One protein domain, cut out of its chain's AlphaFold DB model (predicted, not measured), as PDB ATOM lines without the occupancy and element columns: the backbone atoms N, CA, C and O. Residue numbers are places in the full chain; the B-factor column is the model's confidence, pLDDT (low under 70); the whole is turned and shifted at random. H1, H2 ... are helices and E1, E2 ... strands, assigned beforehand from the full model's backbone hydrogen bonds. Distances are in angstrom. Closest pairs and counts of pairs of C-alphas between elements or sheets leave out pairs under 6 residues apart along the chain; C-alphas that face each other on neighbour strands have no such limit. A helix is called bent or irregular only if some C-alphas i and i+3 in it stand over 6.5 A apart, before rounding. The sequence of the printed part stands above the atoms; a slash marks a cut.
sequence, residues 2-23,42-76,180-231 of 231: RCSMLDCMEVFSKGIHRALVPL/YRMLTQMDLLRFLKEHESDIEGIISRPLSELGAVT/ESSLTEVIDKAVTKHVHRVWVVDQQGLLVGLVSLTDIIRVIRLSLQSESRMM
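This is residues 2 to 23, 42 to 76 and 180 to 231 of the 231 residues of the protein "CBS domain-containing protein" of Quercus lobata (UniProt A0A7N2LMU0). A helical core sits between two small two-stranded ribbons, E1 with E2 at one end and E3 with E4 at the other, and the ribbon tips make the longest axis. In the core H1 packs at a steep tilt on residues 214 to 221 of the long helix H6, H2 meets H6 in a corner near the first residues of both and packs steeply tilted on H5, and the last residues of H6 run on beyond the other helices. The printed part has 109 residues with six named helices and four named strands, in the order H1, E1, E2, H2, H3, H4, H5, E3, E4, H6. Both sheets are antiparallel, E1 - E2 and E3 - E4, and the class is mixed, helices and strands. The whole is compact, with a radius of gyration of the C-alphas of 14.0 A and spans of 48 by 33 by 23 A.

H1 is residues 5 to 12, 10.4 A long, beginning at C-alpha 5 (42.021, -52.882, -115.750). E1 is residues 18 to 23, 15.5 A, and E2 residues 42 to 46, 12.9 A. H2 is residues 47 to 56, 14.4 A. H3, residues 58 to 65, 7.7 A, is irregular: C-alphas 60 and 63 are 8.3 A apart. H4 is residues 69 to 72, 5.2 A, and H5 residues 183 to 192, 14.1 A. E3 is residues 197 to 201, 12.8 A, and E4 residues 207 to 212, 14.6 A. H6, residues 213 to 230, 26.3 A, ends at C-alpha 230 (54.595, -58.463, -100.766).

H6 is the hub. With residues 214 to 221 alone it touches H1 at a steep tilt of 46 degrees, opposite ways, the closest C-alphas being Phe 12 and Thr 214, 6.1 A. With residues 213 to 217 alone it touches H2, C-alphas of Gln 47 and Leu 213 at 6.4 A. H2 touches H5 at a steep tilt of 66 degrees, closest C-alphas Arg 52 and Val 191, 6.3 A. H3 touches H5, C-alphas of Ile 65 and Leu 183 at 4.8 A. H4 and H6 are close but not clearly touching, C-alphas of Leu 72 and Val 219 at 6.7 A. In E1 and E2, N 21 and O 43 are within hydrogen-bond range, 2.8 A. In the hairpin E3 and E4, N 198 and O 211 are, at 2.9 A. Every O i to N i+4 pair is within range in H2, H5 and H6, but 3 of 4 in H1 and 2 of 4 in H3; H4 is too short for one.

The C-alphas farthest apart, Leu 23 and Gln 204, are 48.6 A apart. Residues 24 to 41 and 77 to 179 are not printed; the C-alpha gaps are 5.4 A and 14.4 A. Of the links printed whole, none is long. Mean pLDDT of the printed part is 92.6, with residues 2 to 3 and 228 to 231 under 70.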
ATOM      1  N   ARG A   2      46.631 -56.901-125.227       61.06
ATOM      2  CA  ARG A   2      45.584 -57.075-124.197       61.06
ATOM      3  C   ARG A   2      45.722 -55.964-123.152       61.06
ATOM      4  O   ARG A   2      46.750 -55.895-122.492       61.06
ATOM      5  N   CYS A   3      44.722 -55.092-123.049       69.62
ATOM      6  CA  CYS A   3      44.653 -54.023-122.049       69.62
ATOM      7  C   CYS A   3      44.022 -54.569-120.761       69.62
ATOM      8  O   CYS A   3      42.944 -55.165-120.818       69.62
ATOM      9  N   SER A   4      44.680 -54.392-119.615       86.94
ATOM     10  CA  SER A   4      44.147 -54.775-118.303       86.94
ATOM     11  C   SER A   4      43.421 -53.612-117.619       86.94
ATOM     12  O   SER A   4      43.589 -52.437-117.961       86.94
ATOM     13  N   MET A   5      42.637 -53.919-116.582       87.19
ATOM     14  CA  MET A   5      42.021 -52.882-115.750       87.19
ATOM     15  C   MET A   5      43.075 -52.017-115.040       87.19
ATOM     16  O   MET A   5      42.883 -50.809-114.917       87.19
ATOM     17  N   LEU A   6      44.217 -52.594-114.648       89.50
ATOM     18  CA  LEU A   6      45.325 -51.854-114.034       89.50
ATOM     19  C   LEU A   6      45.959 -50.837-114.997       89.50
ATOM     20  O   LEU A   6      46.360 -49.755-114.558       89.50
ATOM     21  N   ASP A   7      45.988 -51.138-116.298       88.88
ATOM     22  CA  ASP A   7      46.447 -50.195-117.328       88.88
ATOM     23  C   ASP A   7      45.485 -49.004-117.451       88.88
ATOM     24  O   ASP A   7      45.910 -47.849-117.540       88.88
ATOM     25  N   CYS A   8      44.175 -49.257-117.367       91.12
ATOM     26  CA  CYS A   8      43.171 -48.189-117.325       91.12
ATOM     27  C   CYS A   8      43.289 -47.351-116.042       91.12
ATOM     28  O   CYS A   8      43.220 -46.120-116.090       91.12
ATOM     29  N   MET A   9      43.513 -47.996-114.893       94.81
ATOM     30  CA  MET A   9      43.725 -47.302-113.622       94.81
ATOM     31  C   MET A   9      44.967 -46.406-113.654       94.81
ATOM     32  O   MET A   9      44.947 -45.336-113.051       94.81
ATOM     33  N   GLU A  10      46.034 -46.800-114.358       93.56
ATOM     34  CA  GLU A  10      47.252 -45.988-114.493       93.56
ATOM     35  C   GLU A  10      46.950 -44.626-115.119       93.56
ATOM     36  O   GLU A  10      47.265 -43.590-114.530       93.56
ATOM     37  N   VAL A  11      46.283 -44.601-116.274       94.00
ATOM     38  CA  VAL A  11      45.942 -43.331-116.933       94.00
ATOM     39  C   VAL A  11      44.900 -42.541-116.140       94.00
ATOM     40  O   VAL A  11      45.016 -41.321-116.006       94.00
ATOM     41  N   PHE A  12      43.913 -43.222-115.552       96.69
ATOM     42  CA  PHE A  12      42.864 -42.566-114.775       96.69
ATOM     43  C   PHE A  12      43.380 -41.940-113.483       96.69
ATOM     44  O   PHE A  12      42.954 -40.838-113.144       96.69
ATOM     45  N   SER A  13      44.352 -42.568-112.817       95.81
ATOM     46  CA  SER A  13      45.008 -42.021-111.621       95.81
ATOM     47  C   SER A  13      45.804 -40.733-111.882       95.81
ATOM     48  O   SER A  13      46.161 -40.031-110.938       95.81
ATOM     49  N   LYS A  14      46.047 -40.395-113.157       94.12
ATOM     50  CA  LYS A  14      46.769 -39.194-113.608       94.12
ATOM     51  C   LYS A  14      45.846 -38.102-114.165       94.12
ATOM     52  O   LYS A  14      46.315 -37.178-114.822       94.12
ATOM     53  N   GLY A  15      44.538 -38.205-113.929       90.38
ATOM     54  CA  GLY A  15      43.560 -37.191-114.339       90.38
ATOM     55  C   GLY A  15      42.980 -37.383-115.743       90.38
ATOM     56  O   GLY A  15      42.228 -36.532-116.215       90.38
ATOM     57  N   ILE A  16      43.258 -38.505-116.417       94.00
ATOM     58  CA  ILE A  16      42.501 -38.875-117.620       94.00
ATOM     59  C   ILE A  16      41.117 -39.362-117.187       94.00
ATOM     60  O   ILE A  16      40.988 -40.290-116.398       94.00
ATOM     61  N   HIS A  17      40.054 -38.736-117.690       93.00
ATOM     62  CA  HIS A  17      38.689 -39.060-117.252       93.00
ATOM     63  C   HIS A  17      38.006 -40.142-118.100       93.00
ATOM     64  O   HIS A  17      36.993 -40.711-117.680       93.00
ATOM     65  N   ARG A  18      38.503 -40.364-119.324       94.81
ATOM     66  CA  ARG A  18      37.909 -41.242-120.338       94.81
ATOM     67  C   ARG A  18      39.013 -41.905-121.157       94.81
ATOM     68  O   ARG A  18      39.942 -41.218-121.569       94.81
ATOM     69  N   ALA A  19      38.888 -43.200-121.412       92.50
ATOM     70  CA  ALA A  19      39.794 -43.968-122.262       92.50
ATOM     71  C   ALA A  19      38.996 -44.671-123.366       92.50
ATOM     72  O   ALA A  19      37.882 -45.139-123.128       92.50
ATOM     73  N   LEU A  20      39.554 -44.732-124.574       91.38
ATOM     74  CA  LEU A  20      39.019 -45.568-125.646       91.38
ATOM     75  C   LEU A  20      39.649 -46.952-125.528       91.38
ATOM     76  O   LEU A  20      40.861 -47.098-125.663       91.38
ATOM     77  N   VAL A  21      38.819 -47.955-125.266       88.69
ATOM     78  CA  VAL A  21      39.231 -49.354-125.172       88.69
ATOM     79  C   VAL A  21      38.901 -50.032-126.502       88.69
ATOM     80  O   VAL A  21      37.728 -50.023-126.890       88.69
ATOM     81  N   PRO A  22      39.894 -50.576-127.226       86.06
ATOM     82  CA  PRO A  22      39.641 -51.317-128.455       86.06
ATOM     83  C   PRO A  22      38.801 -52.560-128.154       86.06
ATOM     84  O   PRO A  22      39.036 -53.251-127.165       86.06
ATOM     85  N   LEU A  23      37.817 -52.834-129.005       83.69
ATOM     86  CA  LEU A  23      37.086 -54.094-129.003       83.69
ATOM     87  C   LEU A  23      37.672 -54.971-130.106       83.69
ATOM     88  O   LEU A  23      37.823 -54.510-131.241       83.69
ATOM     89  N   TYR A  42      35.788 -49.193-130.907       89.12
ATOM     90  CA  TYR A  42      36.244 -48.778-129.584       89.12
ATOM     91  C   TYR A  42      35.044 -48.542-128.677       89.12
ATOM     92  O   TYR A  42      33.997 -48.061-129.117       89.12
ATOM     93  N   ARG A  43      35.217 -48.821-127.387       91.25
ATOM     94  CA  ARG A  43      34.270 -48.441-126.338       91.25
ATOM     95  C   ARG A  43      34.894 -47.386-125.440       91.25
ATOM     96  O   ARG A  43      36.047 -47.501-125.040       91.25
ATOM     97  N   MET A  44      34.124 -46.357-125.111       94.75
ATOM     98  CA  MET A  44      34.549 -45.367-124.131       94.75
ATOM     99  C   MET A  44      34.351 -45.924-122.721       94.75
ATOM    100  O   MET A  44      33.229 -46.246-122.344       94.75
ATOM    101  N   LEU A  45      35.434 -45.996-121.955       95.12
ATOM    102  CA  LEU A  45      35.429 -46.288-120.527       95.12
ATOM    103  C   LEU A  45      35.656 -44.987-119.754       95.12
ATOM    104  O   LEU A  45      36.528 -44.198-120.125       95.12
ATOM    105  N   THR A  46      34.898 -44.750-118.686       96.44
ATOM    106  CA  THR A  46      35.086 -43.586-117.806       96.44
ATOM    107  C   THR A  46      35.565 -43.987-116.412       96.44
ATOM    108  O   THR A  46      35.413 -45.133-115.992       96.44
ATOM    109  N   GLN A  47      36.084 -43.019-115.650       97.38
ATOM    110  CA  GLN A  47      36.381 -43.214-114.223       97.38
ATOM    111  C   GLN A  47      35.151 -43.678-113.421       97.38
ATOM    112  O   GLN A  47      35.280 -44.500-112.521       97.38
ATOM    113  N   MET A  48      33.956 -43.177-113.759       97.12
ATOM    114  CA  MET A  48      32.710 -43.569-113.093       97.12
ATOM    115  C   MET A  48      32.331 -45.025-113.398       97.12
ATOM    116  O   MET A  48      31.855 -45.725-112.511       97.12
ATOM    117  N   ASP A  49      32.567 -45.495-114.626       97.19
ATOM    118  CA  ASP A  49      32.311 -46.897-114.988       97.19
ATOM    119  C   ASP A  49      33.247 -47.841-114.228       97.19
ATOM    120  O   ASP A  49      32.798 -48.861-113.711       97.19
ATOM    121  N   LEU A  50      34.525 -47.466-114.091       96.50
ATOM    122  CA  LEU A  50      35.481 -48.213-113.276       96.50
ATOM    123  C   LEU A  50      35.046 -48.271-111.804       96.50
ATOM    124  O   LEU A  50      35.063 -49.340-111.210       96.50
ATOM    125  N   LEU A  51      34.630 -47.149-111.210       97.25
ATOM    126  CA  LEU A  51      34.168 -47.139-109.817       97.25
ATOM    127  C   LEU A  51      32.902 -47.973-109.612       97.25
ATOM    128  O   LEU A  51      32.786 -48.642-108.588       97.25
ATOM    129  N   ARG A  52      31.975 -47.971-110.578       97.69
ATOM    130  CA  ARG A  52      30.798 -48.851-110.539       97.69
ATOM    131  C   ARG A  52      31.216 -50.320-110.551       97.69
ATOM    132  O   ARG A  52      30.739 -51.078-109.718       97.69
ATOM    133  N   PHE A  53      32.149 -50.684-111.431       96.00
ATOM    134  CA  PHE A  53      32.696 -52.037-111.488       96.00
ATOM    135  C   PHE A  53      33.364 -52.446-110.166       96.00
ATOM    136  O   PHE A  53      33.075 -53.518-109.646       96.00
ATOM    137  N   LEU A  54      34.213 -51.585-109.591       95.00
ATOM    138  CA  LEU A  54      34.892 -51.862-108.317       95.00
ATOM    139  C   LEU A  54      33.906 -51.998-107.152       95.00
ATOM    140  O   LEU A  54      34.110 -52.840-106.288       95.00
ATOM    141  N   LYS A  55      32.824 -51.210-107.143       95.56
ATOM    142  CA  LYS A  55      31.746 -51.341-106.155       95.56
ATOM    143  C   LYS A  55      31.028 -52.692-106.268       95.56
ATOM    144  O   LYS A  55      30.692 -53.290-105.257       95.56
ATOM    145  N   GLU A  56      30.788 -53.176-107.485       96.44
ATOM    146  CA  GLU A  56      30.177 -54.496-107.717       96.44
ATOM    147  C   GLU A  56      31.100 -55.664-107.310       96.44
ATOM    148  O   GLU A  56      30.610 -56.768-107.091       96.44
ATOM    149  N   HIS A  57      32.408 -55.413-107.173       94.94
ATOM    150  CA  HIS A  57      33.442 -56.392-106.806       94.94
ATOM    151  C   HIS A  57      34.156 -55.998-105.502       94.94
ATOM    152  O   HIS A  57      35.360 -56.196-105.346       94.94
ATOM    153  N   GLU A  58      33.428 -55.389-104.564       94.06
ATOM    154  CA  GLU A  58      34.017 -54.809-103.353       94.06
ATOM    155  C   GLU A  58      34.728 -55.841-102.461       94.06
ATOM    156  O   GLU A  58      35.737 -55.509-101.838       94.06
ATOM    157  N   SER A  59      34.271 -57.101-102.471       95.19
ATOM    158  CA  SER A  59      34.893 -58.215-101.742       95.19
ATOM    159  C   SER A  59      36.344 -58.464-102.152       95.19
ATOM    160  O   SER A  59      37.162 -58.849-101.322       95.19
ATOM    161  N   ASP A  60      36.683 -58.214-103.419       92.75
ATOM    162  CA  ASP A  60      38.017 -58.484-103.964       92.75
ATOM    163  C   ASP A  60      39.046 -57.434-103.517       92.75
ATOM    164  O   ASP A  60      40.253 -57.645-103.632       92.75
ATOM    165  N   ILE A  61      38.574 -56.288-103.017       93.50
ATOM    166  CA  ILE A  61      39.398 -55.139-102.622       93.50
ATOM    167  C   ILE A  61      39.084 -54.649-101.201       93.50
ATOM    168  O   ILE A  61      39.507 -53.552-100.825       93.50
ATOM    169  N   GLU A  62      38.365 -55.442-100.402       93.94
ATOM    170  CA  GLU A  62      37.834 -55.053 -99.087       93.94
ATOM    171  C   GLU A  62      38.930 -54.551 -98.134       93.94
ATOM    172  O   GLU A  62      38.756 -53.527 -97.466       93.94
ATOM    173  N   GLY A  63      40.102 -55.199 -98.136       93.06
ATOM    174  CA  GLY A  63      41.262 -54.795 -97.327       93.06
ATOM    175  C   GLY A  63      41.783 -53.383 -97.633       93.06
ATOM    176  O   GLY A  63      42.427 -52.754 -96.793       93.06
ATOM    177  N   ILE A  64      41.461 -52.850 -98.813       93.88
ATOM    178  CA  ILE A  64      41.833 -51.502 -99.244       93.88
ATOM    179  C   ILE A  64      40.701 -50.520 -98.943       93.88
ATOM    180  O   ILE A  64      40.940 -49.465 -98.354       93.88
ATOM    181  N   ILE A  65      39.477 -50.844 -99.369       95.69
ATOM    182  CA  ILE A  65      38.363 -49.887 -99.364       95.69
ATOM    183  C   ILE A  65      37.712 -49.699 -97.984       95.69
ATOM    184  O   ILE A  65      37.099 -48.663 -97.731       95.69
ATOM    185  N   SER A  66      37.894 -50.648 -97.062       97.00
ATOM    186  CA  SER A  66      37.397 -50.540 -95.681       97.00
ATOM    187  C   SER A  66      38.131 -49.485 -94.843       97.00
ATOM    188  O   SER A  66      37.598 -49.017 -93.836       97.00
ATOM    189  N   ARG A  67      39.332 -49.073 -95.263       96.81
ATOM    190  CA  ARG A  67      40.186 -48.126 -94.534       96.81
ATOM    191  C   ARG A  67      39.648 -46.688 -94.605       96.81
ATOM    192  O   ARG A  67      39.064 -46.304 -95.627       96.81
ATOM    193  N   PRO A  68      39.859 -45.870 -93.558       96.75
ATOM    194  CA  PRO A  68      39.414 -44.480 -93.536       96.75
ATOM    195  C   PRO A  68      40.231 -43.603 -94.495       96.75
ATOM    196  O   PRO A  68      41.422 -43.831 -94.724       96.75
ATOM    197  N   LEU A  69      39.608 -42.549 -95.033       95.25
ATOM    198  CA  LEU A  69      40.264 -41.621 -95.966       95.25
ATOM    199  C   LEU A  69      41.540 -40.981 -95.398       95.25
ATOM    200  O   LEU A  69      42.500 -40.763 -96.145       95.25
ATOM    201  N   SER A  70      41.545 -40.685 -94.097       91.00
ATOM    202  CA  SER A  70      42.672 -40.089 -93.374       91.00
ATOM    203  C   SER A  70      43.945 -40.944 -93.417       91.00
ATOM    204  O   SER A  70      45.044 -40.395 -93.423       91.00
ATOM    205  N   GLU A  71      43.823 -42.268 -93.529       93.88
ATOM    206  CA  GLU A  71      44.962 -43.194 -93.616       93.88
ATOM    207  C   GLU A  71      45.465 -43.421 -95.046       93.88
ATOM    208  O   GLU A  71      46.564 -43.938 -95.254       93.88
ATOM    209  N   LEU A  72      44.647 -43.086 -96.044       92.69
ATOM    210  CA  LEU A  72      44.875 -43.465 -97.438       92.69
ATOM    211  C   LEU A  72      45.576 -42.380 -98.266       92.69
ATOM    212  O   LEU A  72      45.984 -42.638 -99.399       92.69
ATOM    213  N   GLY A  73      45.687 -41.149 -97.753       91.50
ATOM    214  CA  GLY A  73      46.215 -40.020 -98.532       91.50
ATOM    215  C   GLY A  73      45.364 -39.707 -99.775       91.50
ATOM    216  O   GLY A  73      45.879 -39.288-100.819       91.50
ATOM    217  N   ALA A  74      44.057 -39.974 -99.690       93.19
ATOM    218  CA  ALA A  74      43.084 -39.711-100.752       93.19
ATOM    219  C   ALA A  74      42.597 -38.251-100.759       93.19
ATOM    220  O   ALA A  74      42.099 -37.768-101.773       93.19
ATOM    221  N   VAL A  75      42.704 -37.558 -99.622       96.44
ATOM    222  CA  VAL A  75      42.123 -36.226 -99.428       96.44
ATOM    223  C   VAL A  75      43.026 -35.148-100.019       96.44
ATOM    224  O   VAL A  75      44.183 -35.004 -99.634       96.44
ATOM    225  N   THR A  76      42.466 -34.339-100.917       94.50
ATOM    226  CA  THR A  76      43.076 -33.079-101.349       94.50
ATOM    227  C   THR A  76      42.621 -31.957-100.419       94.50
ATOM    228  O   THR A  76      41.446 -31.589-100.405       94.50
ATOM    229  N   GLU A 180      37.220 -39.679 -91.441       97.25
ATOM    230  CA  GLU A 180      37.131 -41.021 -90.866       97.25
ATOM    231  C   GLU A 180      36.191 -41.950 -91.652       97.25
ATOM    232  O   GLU A 180      36.147 -43.145 -91.368       97.25
ATOM    233  N   SER A 181      35.447 -41.433 -92.642       98.06
ATOM    234  CA  SER A 181      34.638 -42.266 -93.539       98.06
ATOM    235  C   SER A 181      35.530 -43.258 -94.287       98.06
ATOM    236  O   SER A 181      36.620 -42.903 -94.747       98.06
ATOM    237  N   SER A 182      35.046 -44.491 -94.452       98.06
ATOM    238  CA  SER A 182      35.745 -45.498 -95.250       98.06
ATOM    239  C   SER A 182      35.736 -45.128 -96.731       98.06
ATOM    240  O   SER A 182      34.839 -44.432 -97.224       98.06
ATOM    241  N   LEU A 183      36.722 -45.622 -97.478       98.00
ATOM    242  CA  LEU A 183      36.736 -45.443 -98.926       98.00
ATOM    243  C   LEU A 183      35.514 -46.107 -99.592       98.00
ATOM    244  O   LEU A 183      34.987 -45.544-100.552       98.00
ATOM    245  N   THR A 184      35.004 -47.223 -99.053       98.00
ATOM    246  CA  THR A 184      33.744 -47.858 -99.488       98.00
ATOM    247  C   THR A 184      32.568 -46.886 -99.430       98.00
ATOM    248  O   THR A 184      31.857 -46.725-100.421       98.00
ATOM    249  N   GLU A 185      32.385 -46.181 -98.308       97.81
ATOM    250  CA  GLU A 185      31.301 -45.200 -98.145       97.81
ATOM    251  C   GLU A 185      31.402 -44.080 -99.195       97.81
ATOM    252  O   GLU A 185      30.406 -43.623 -99.761       97.81
ATOM    253  N   VAL A 186      32.626 -43.642 -99.483       98.06
ATOM    254  CA  VAL A 186      32.902 -42.560-100.435       98.06
ATOM    255  C   VAL A 186      32.645 -43.012-101.873       98.06
ATOM    256  O   VAL A 186      32.046 -42.258-102.646       98.06
ATOM    257  N   ILE A 187      33.043 -44.240-102.225       98.19
ATOM    258  CA  ILE A 187      32.730 -44.868-103.517       98.19
ATOM    259  C   ILE A 187      31.216 -44.991-103.679       98.19
ATOM    260  O   ILE A 187      30.681 -44.581-104.711       98.19
ATOM    261  N   ASP A 188      30.515 -45.491-102.659       97.69
ATOM    262  CA  ASP A 188      29.062 -45.638-102.691       97.69
ATOM    263  C   ASP A 188      28.365 -44.294-102.926       97.69
ATOM    264  O   ASP A 188      27.570 -44.162-103.862       97.69
ATOM    265  N   LYS A 189      28.731 -43.256-102.166       96.88
ATOM    266  CA  LYS A 189      28.209 -41.892-102.348       96.88
ATOM    267  C   LYS A 189      28.485 -41.348-103.748       96.88
ATOM    268  O   LYS A 189      27.582 -40.789-104.370       96.88
ATOM    269  N   ALA A 190      29.706 -41.509-104.258       96.56
ATOM    270  CA  ALA A 190      30.075 -41.019-105.584       96.56
ATOM    271  C   ALA A 190      29.261 -41.699-106.696       96.56
ATOM    272  O   ALA A 190      28.722 -41.017-107.573       96.56
ATOM    273  N   VAL A 191      29.129 -43.028-106.630       96.38
ATOM    274  CA  VAL A 191      28.409 -43.833-107.626       96.38
ATOM    275  C   VAL A 191      26.905 -43.576-107.560       96.38
ATOM    276  O   VAL A 191      26.297 -43.287-108.590       96.38
ATOM    277  N   THR A 192      26.302 -43.636-106.369       93.81
ATOM    278  CA  THR A 192      24.843 -43.500-106.187       93.81
ATOM    279  C   THR A 192      24.341 -42.091-106.478       93.81
ATOM    280  O   THR A 192      23.258 -41.925-107.036       93.81
ATOM    281  N   LYS A 193      25.124 -41.062-106.134       92.06
ATOM    282  CA  LYS A 193      24.782 -39.658-106.414       92.06
ATOM    283  C   LYS A 193      25.308 -39.179-107.768       92.06
ATOM    284  O   LYS A 193      25.103 -38.018-108.111       92.06
ATOM    285  N   HIS A 194      25.978 -40.047-108.529       91.62
ATOM    286  CA  HIS A 194      26.579 -39.738-109.827       91.62
ATOM    287  C   HIS A 194      27.482 -38.491-109.809       91.62
ATOM    288  O   HIS A 194      27.504 -37.701-110.758       91.62
ATOM    289  N   VAL A 195      28.249 -38.308-108.731       93.44
ATOM    290  CA  VAL A 195      29.163 -37.168-108.575       93.44
ATOM    291  C   VAL A 195      30.607 -37.565-108.845       93.44
ATOM    292  O   VAL A 195      31.041 -38.678-108.583       93.44
ATOM    293  N   HIS A 196      31.385 -36.615-109.361       94.69
ATOM    294  CA  HIS A 196      32.797 -36.825-109.703       94.69
ATOM    295  C   HIS A 196      33.754 -36.509-108.542       94.69
ATOM    296  O   HIS A 196      34.976 -36.606-108.682       94.69
ATOM    297  N   ARG A 197      33.208 -36.037-107.421       95.38
ATOM    298  CA  ARG A 197      33.942 -35.697-106.207       95.38
ATOM    299  C   ARG A 197      33.002 -35.699-105.013       95.38
ATOM    300  O   ARG A 197      31.820 -35.391-105.170       95.38
ATOM    301  N   VAL A 198      33.562 -35.970-103.848       97.88
ATOM    302  CA  VAL A 198      32.897 -35.879-102.551       97.88
ATOM    303  C   VAL A 198      33.642 -34.839-101.720       97.88
ATOM    304  O   VAL A 198      34.875 -34.836-101.689       97.88
ATOM    305  N   TRP A 199      32.914 -33.917-101.095       98.19
ATOM    306  CA  TRP A 199      33.521 -32.913-100.221       98.19
ATOM    307  C   TRP A 199      33.811 -33.524 -98.854       98.19
ATOM    308  O   TRP A 199      32.932 -34.142 -98.257       98.19
ATOM    309  N   VAL A 200      35.023 -33.329 -98.347       98.38
ATOM    310  CA  VAL A 200      35.391 -33.775 -97.002       98.38
ATOM    311  C   VAL A 200      35.123 -32.629 -96.043       98.38
ATOM    312  O   VAL A 200      35.645 -31.525 -96.237       98.38
ATOM    313  N   VAL A 201      34.308 -32.881 -95.028       98.19
ATOM    314  CA  VAL A 201      33.926 -31.897 -94.011       98.19
ATOM    315  C   VAL A 201      34.224 -32.420 -92.613       98.19
ATOM    316  O   VAL A 201      34.338 -33.624 -92.416       98.19
ATOM    317  N   ASP A 202      34.347 -31.523 -91.641       97.31
ATOM    318  CA  ASP A 202      34.378 -31.895 -90.227       97.31
ATOM    319  C   ASP A 202      32.961 -32.132 -89.663       97.31
ATOM    320  O   ASP A 202      31.948 -32.009 -90.360       97.31
ATOM    321  N   GLN A 203      32.885 -32.438 -88.367       96.94
ATOM    322  CA  GLN A 203      31.625 -32.664 -87.645       96.94
ATOM    323  C   GLN A 203      30.710 -31.426 -87.607       96.94
ATOM    324  O   GLN A 203      29.503 -31.542 -87.398       96.94
ATOM    325  N   GLN A 204      31.260 -30.227 -87.812       96.75
ATOM    326  CA  GLN A 204      30.513 -28.970 -87.882       96.75
ATOM    327  C   GLN A 204      30.080 -28.642 -89.326       96.75
ATOM    328  O   GLN A 204      29.337 -27.680 -89.568       96.75
ATOM    329  N   GLY A 205      30.489 -29.458 -90.302       95.88
ATOM    330  CA  GLY A 205      30.243 -29.268 -91.727       95.88
ATOM    331  C   GLY A 205      31.125 -28.190 -92.360       95.88
ATOM    332  O   GLY A 205      30.730 -27.607 -93.376       95.88
ATOM    333  N   LEU A 206      32.271 -27.873 -91.755       97.50
ATOM    334  CA  LEU A 206      33.282 -27.007 -92.353       97.50
ATOM    335  C   LEU A 206      34.152 -27.828 -93.303       97.50
ATOM    336  O   LEU A 206      34.493 -28.972 -93.015       97.50
ATOM    337  N   LEU A 207      34.521 -27.251 -94.445       97.88
ATOM    338  CA  LEU A 207      35.365 -27.932 -95.424       97.88
ATOM    339  C   LEU A 207      36.751 -28.234 -94.856       97.88
ATOM    340  O   LEU A 207      37.464 -27.342 -94.400       97.88
ATOM    341  N   VAL A 208      37.157 -29.487 -95.002       97.31
ATOM    342  CA  VAL A 208      38.513 -29.971 -94.731       97.31
ATOM    343  C   VAL A 208      39.251 -30.216 -96.047       97.31
ATOM    344  O   VAL A 208      40.433 -29.891 -96.165       97.31
ATOM    345  N   GLY A 209      38.550 -30.749 -97.051       97.56
ATOM    346  CA  GLY A 209      39.152 -31.173 -98.309       97.56
ATOM    347  C   GLY A 209      38.132 -31.641 -99.345       97.56
ATOM    348  O   GLY A 209      36.928 -31.394 -99.239       97.56
ATOM    349  N   LEU A 210      38.618 -32.357-100.354       97.12
ATOM    350  CA  LEU A 210      37.797 -33.116-101.295       97.12
ATOM    351  C   LEU A 210      38.479 -34.434-101.659       97.12
ATOM    352  O   LEU A 210      39.703 -34.543-101.594       97.12
ATOM    353  N   VAL A 211      37.684 -35.402-102.105       97.88
ATOM    354  CA  VAL A 211      38.160 -36.633-102.744       97.88
ATOM    355  C   VAL A 211      37.528 -36.724-104.130       97.88
ATOM    356  O   VAL A 211      36.302 -36.699-104.260       97.88
ATOM    357  N   SER A 212      38.346 -36.788-105.181       96.88
ATOM    358  CA  SER A 212      37.881 -36.981-106.561       96.88
ATOM    359  C   SER A 212      37.905 -38.457-106.971       96.88
ATOM    360  O   SER A 212      38.585 -39.268-106.344       96.88
ATOM    361  N   LEU A 213      37.235 -38.824-108.074       97.69
ATOM    362  CA  LEU A 213      37.364 -40.190-108.615       97.69
ATOM    363  C   LEU A 213      38.822 -40.523-108.980       97.69
ATOM    364  O   LEU A 213      39.244 -41.665-108.837       97.69
ATOM    365  N   THR A 214      39.603 -39.523-109.404       97.00
ATOM    366  CA  THR A 214      41.040 -39.685-109.687       97.00
ATOM    367  C   THR A 214      41.808 -40.081-108.425       97.00
ATOM    368  O   THR A 214      42.634 -40.990-108.482       97.00
ATOM    369  N   ASP A 215      41.502 -39.459-107.282       97.25
ATOM    370  CA  ASP A 215      42.127 -39.787-105.995       97.25
ATOM    371  C   ASP A 215      41.783 -41.203-105.535       97.25
ATOM    372  O   ASP A 215      42.675 -41.952-105.136       97.25
ATOM    373  N   ILE A 216      40.509 -41.590-105.656       97.94
ATOM    374  CA  ILE A 216      40.029 -42.938-105.319       97.94
ATOM    375  C   ILE A 216      40.778 -43.982-106.156       97.94
ATOM    376  O   ILE A 216      41.369 -44.912-105.609       97.94
ATOM    377  N   ILE A 217      40.813 -43.803-107.481       97.81
ATOM    378  CA  ILE A 217      41.481 -44.737-108.401       97.81
ATOM    379  C   ILE A 217      42.980 -44.816-108.107       97.81
ATOM    380  O   ILE A 217      43.545 -45.910-108.102       97.81
ATOM    381  N   ARG A 218      43.626 -43.673-107.841       96.94
ATOM    382  CA  ARG A 218      45.047 -43.606-107.477       96.94
ATOM    383  C   ARG A 218      45.339 -44.435-106.232       96.94
ATOM    384  O   ARG A 218      46.274 -45.231-106.260       96.94
ATOM    385  N   VAL A 219      44.555 -44.268-105.169       95.75
ATOM    386  CA  VAL A 219      44.753 -45.000-103.910       95.75
ATOM    387  C   VAL A 219      44.567 -46.500-104.107       95.75
ATOM    388  O   VAL A 219      45.461 -47.260-103.747       95.75
ATOM    389  N   ILE A 220      43.469 -46.928-104.738       96.00
ATOM    390  CA  ILE A 220      43.211 -48.360-104.970       96.00
ATOM    391  C   ILE A 220      44.346 -48.969-105.797       96.00
ATOM    392  O   ILE A 220      44.881 -50.019-105.446       96.00
ATOM    393  N   ARG A 221      44.775 -48.280-106.861       95.12
ATOM    394  CA  ARG A 221      45.869 -48.749-107.715       95.12
ATOM    395  C   ARG A 221      47.180 -48.907-106.945       95.12
ATOM    396  O   ARG A 221      47.861 -49.912-107.124       95.12
ATOM    397  N   LEU A 222      47.558 -47.916-106.135       93.75
ATOM    398  CA  LEU A 222      48.799 -47.965-105.357       93.75
ATOM    399  C   LEU A 222      48.776 -49.114-104.342       93.75
ATOM    400  O   LEU A 222      49.769 -49.830-104.228       93.75
ATOM    401  N   SER A 223      47.641 -49.332-103.675       92.44
ATOM    402  CA  SER A 223      47.474 -50.426-102.714       92.44
ATOM    403  C   SER A 223      47.598 -51.805-103.374       92.44
ATOM    404  O   SER A 223      48.398 -52.626-102.922       92.44
ATOM    405  N   LEU A 224      46.930 -52.024-104.514       91.06
ATOM    406  CA  LEU A 224      47.038 -53.277-105.283       91.06
ATOM    407  C   LEU A 224      48.482 -53.567-105.734       91.06
ATOM    408  O   LEU A 224      48.931 -54.715-105.754       91.06
ATOM    409  N   GLN A 225      49.241 -52.520-106.077       87.69
ATOM    410  CA  GLN A 225      50.652 -52.654-106.449       87.69
ATOM    411  C   GLN A 225      51.563 -52.963-105.260       87.69
ATOM    412  O   GLN A 225      52.566 -53.652-105.447       87.69
ATOM    413  N   SER A 226      51.253 -52.457-104.064       83.44
ATOM    414  CA  SER A 226      52.014 -52.797-102.858       83.44
ATOM    415  C   SER A 226      51.772 -54.235-102.408       83.44
ATOM    416  O   SER A 226      52.738 -54.926-102.097       83.44
ATOM    417  N   GLU A 227      50.529 -54.720-102.461       73.94
ATOM    418  CA  GLU A 227      50.190 -56.105-102.099       73.94
ATOM    419  C   GLU A 227      50.833 -57.109-103.062       73.94
ATOM    420  O   GLU A 227      51.442 -58.082-102.624       73.94
ATOM    421  N   SER A 228      50.826 -56.810-104.367       68.12
ATOM    422  CA  SER A 228      51.492 -57.638-105.386       68.12
ATOM    423  C   SER A 228      53.019 -57.711-105.234       68.12
ATOM    424  O   SER A 228      53.645 -58.570-105.842       68.12
ATOM    425  N   ARG A 229      53.642 -56.783-104.491       61.72
ATOM    426  CA  ARG A 229      55.090 -56.791-104.200       61.72
ATOM    427  C   ARG A 229      55.434 -57.501-102.889       61.72
ATOM    428  O   ARG A 229      56.614 -57.715-102.627       61.72
ATOM    429  N   MET A 230      54.436 -57.776-102.050       55.72
ATOM    430  CA  MET A 230      54.595 -58.463-100.766       55.72
ATOM    431  C   MET A 230      54.314 -59.971-100.854       55.72
ATOM    432  O   MET A 230      54.647 -60.686 -99.910       55.72
ATOM    433  N   MET A 231      53.723 -60.436-101.961       46.44
ATOM    434  CA  MET A 231      53.611 -61.851-102.342       46.44
ATOM    435  C   MET A 231      54.784 -62.262-103.231       46.44
ATOM    436  O   MET A 231      55.263 -63.404-103.058       46.44
TER     437      MET A 231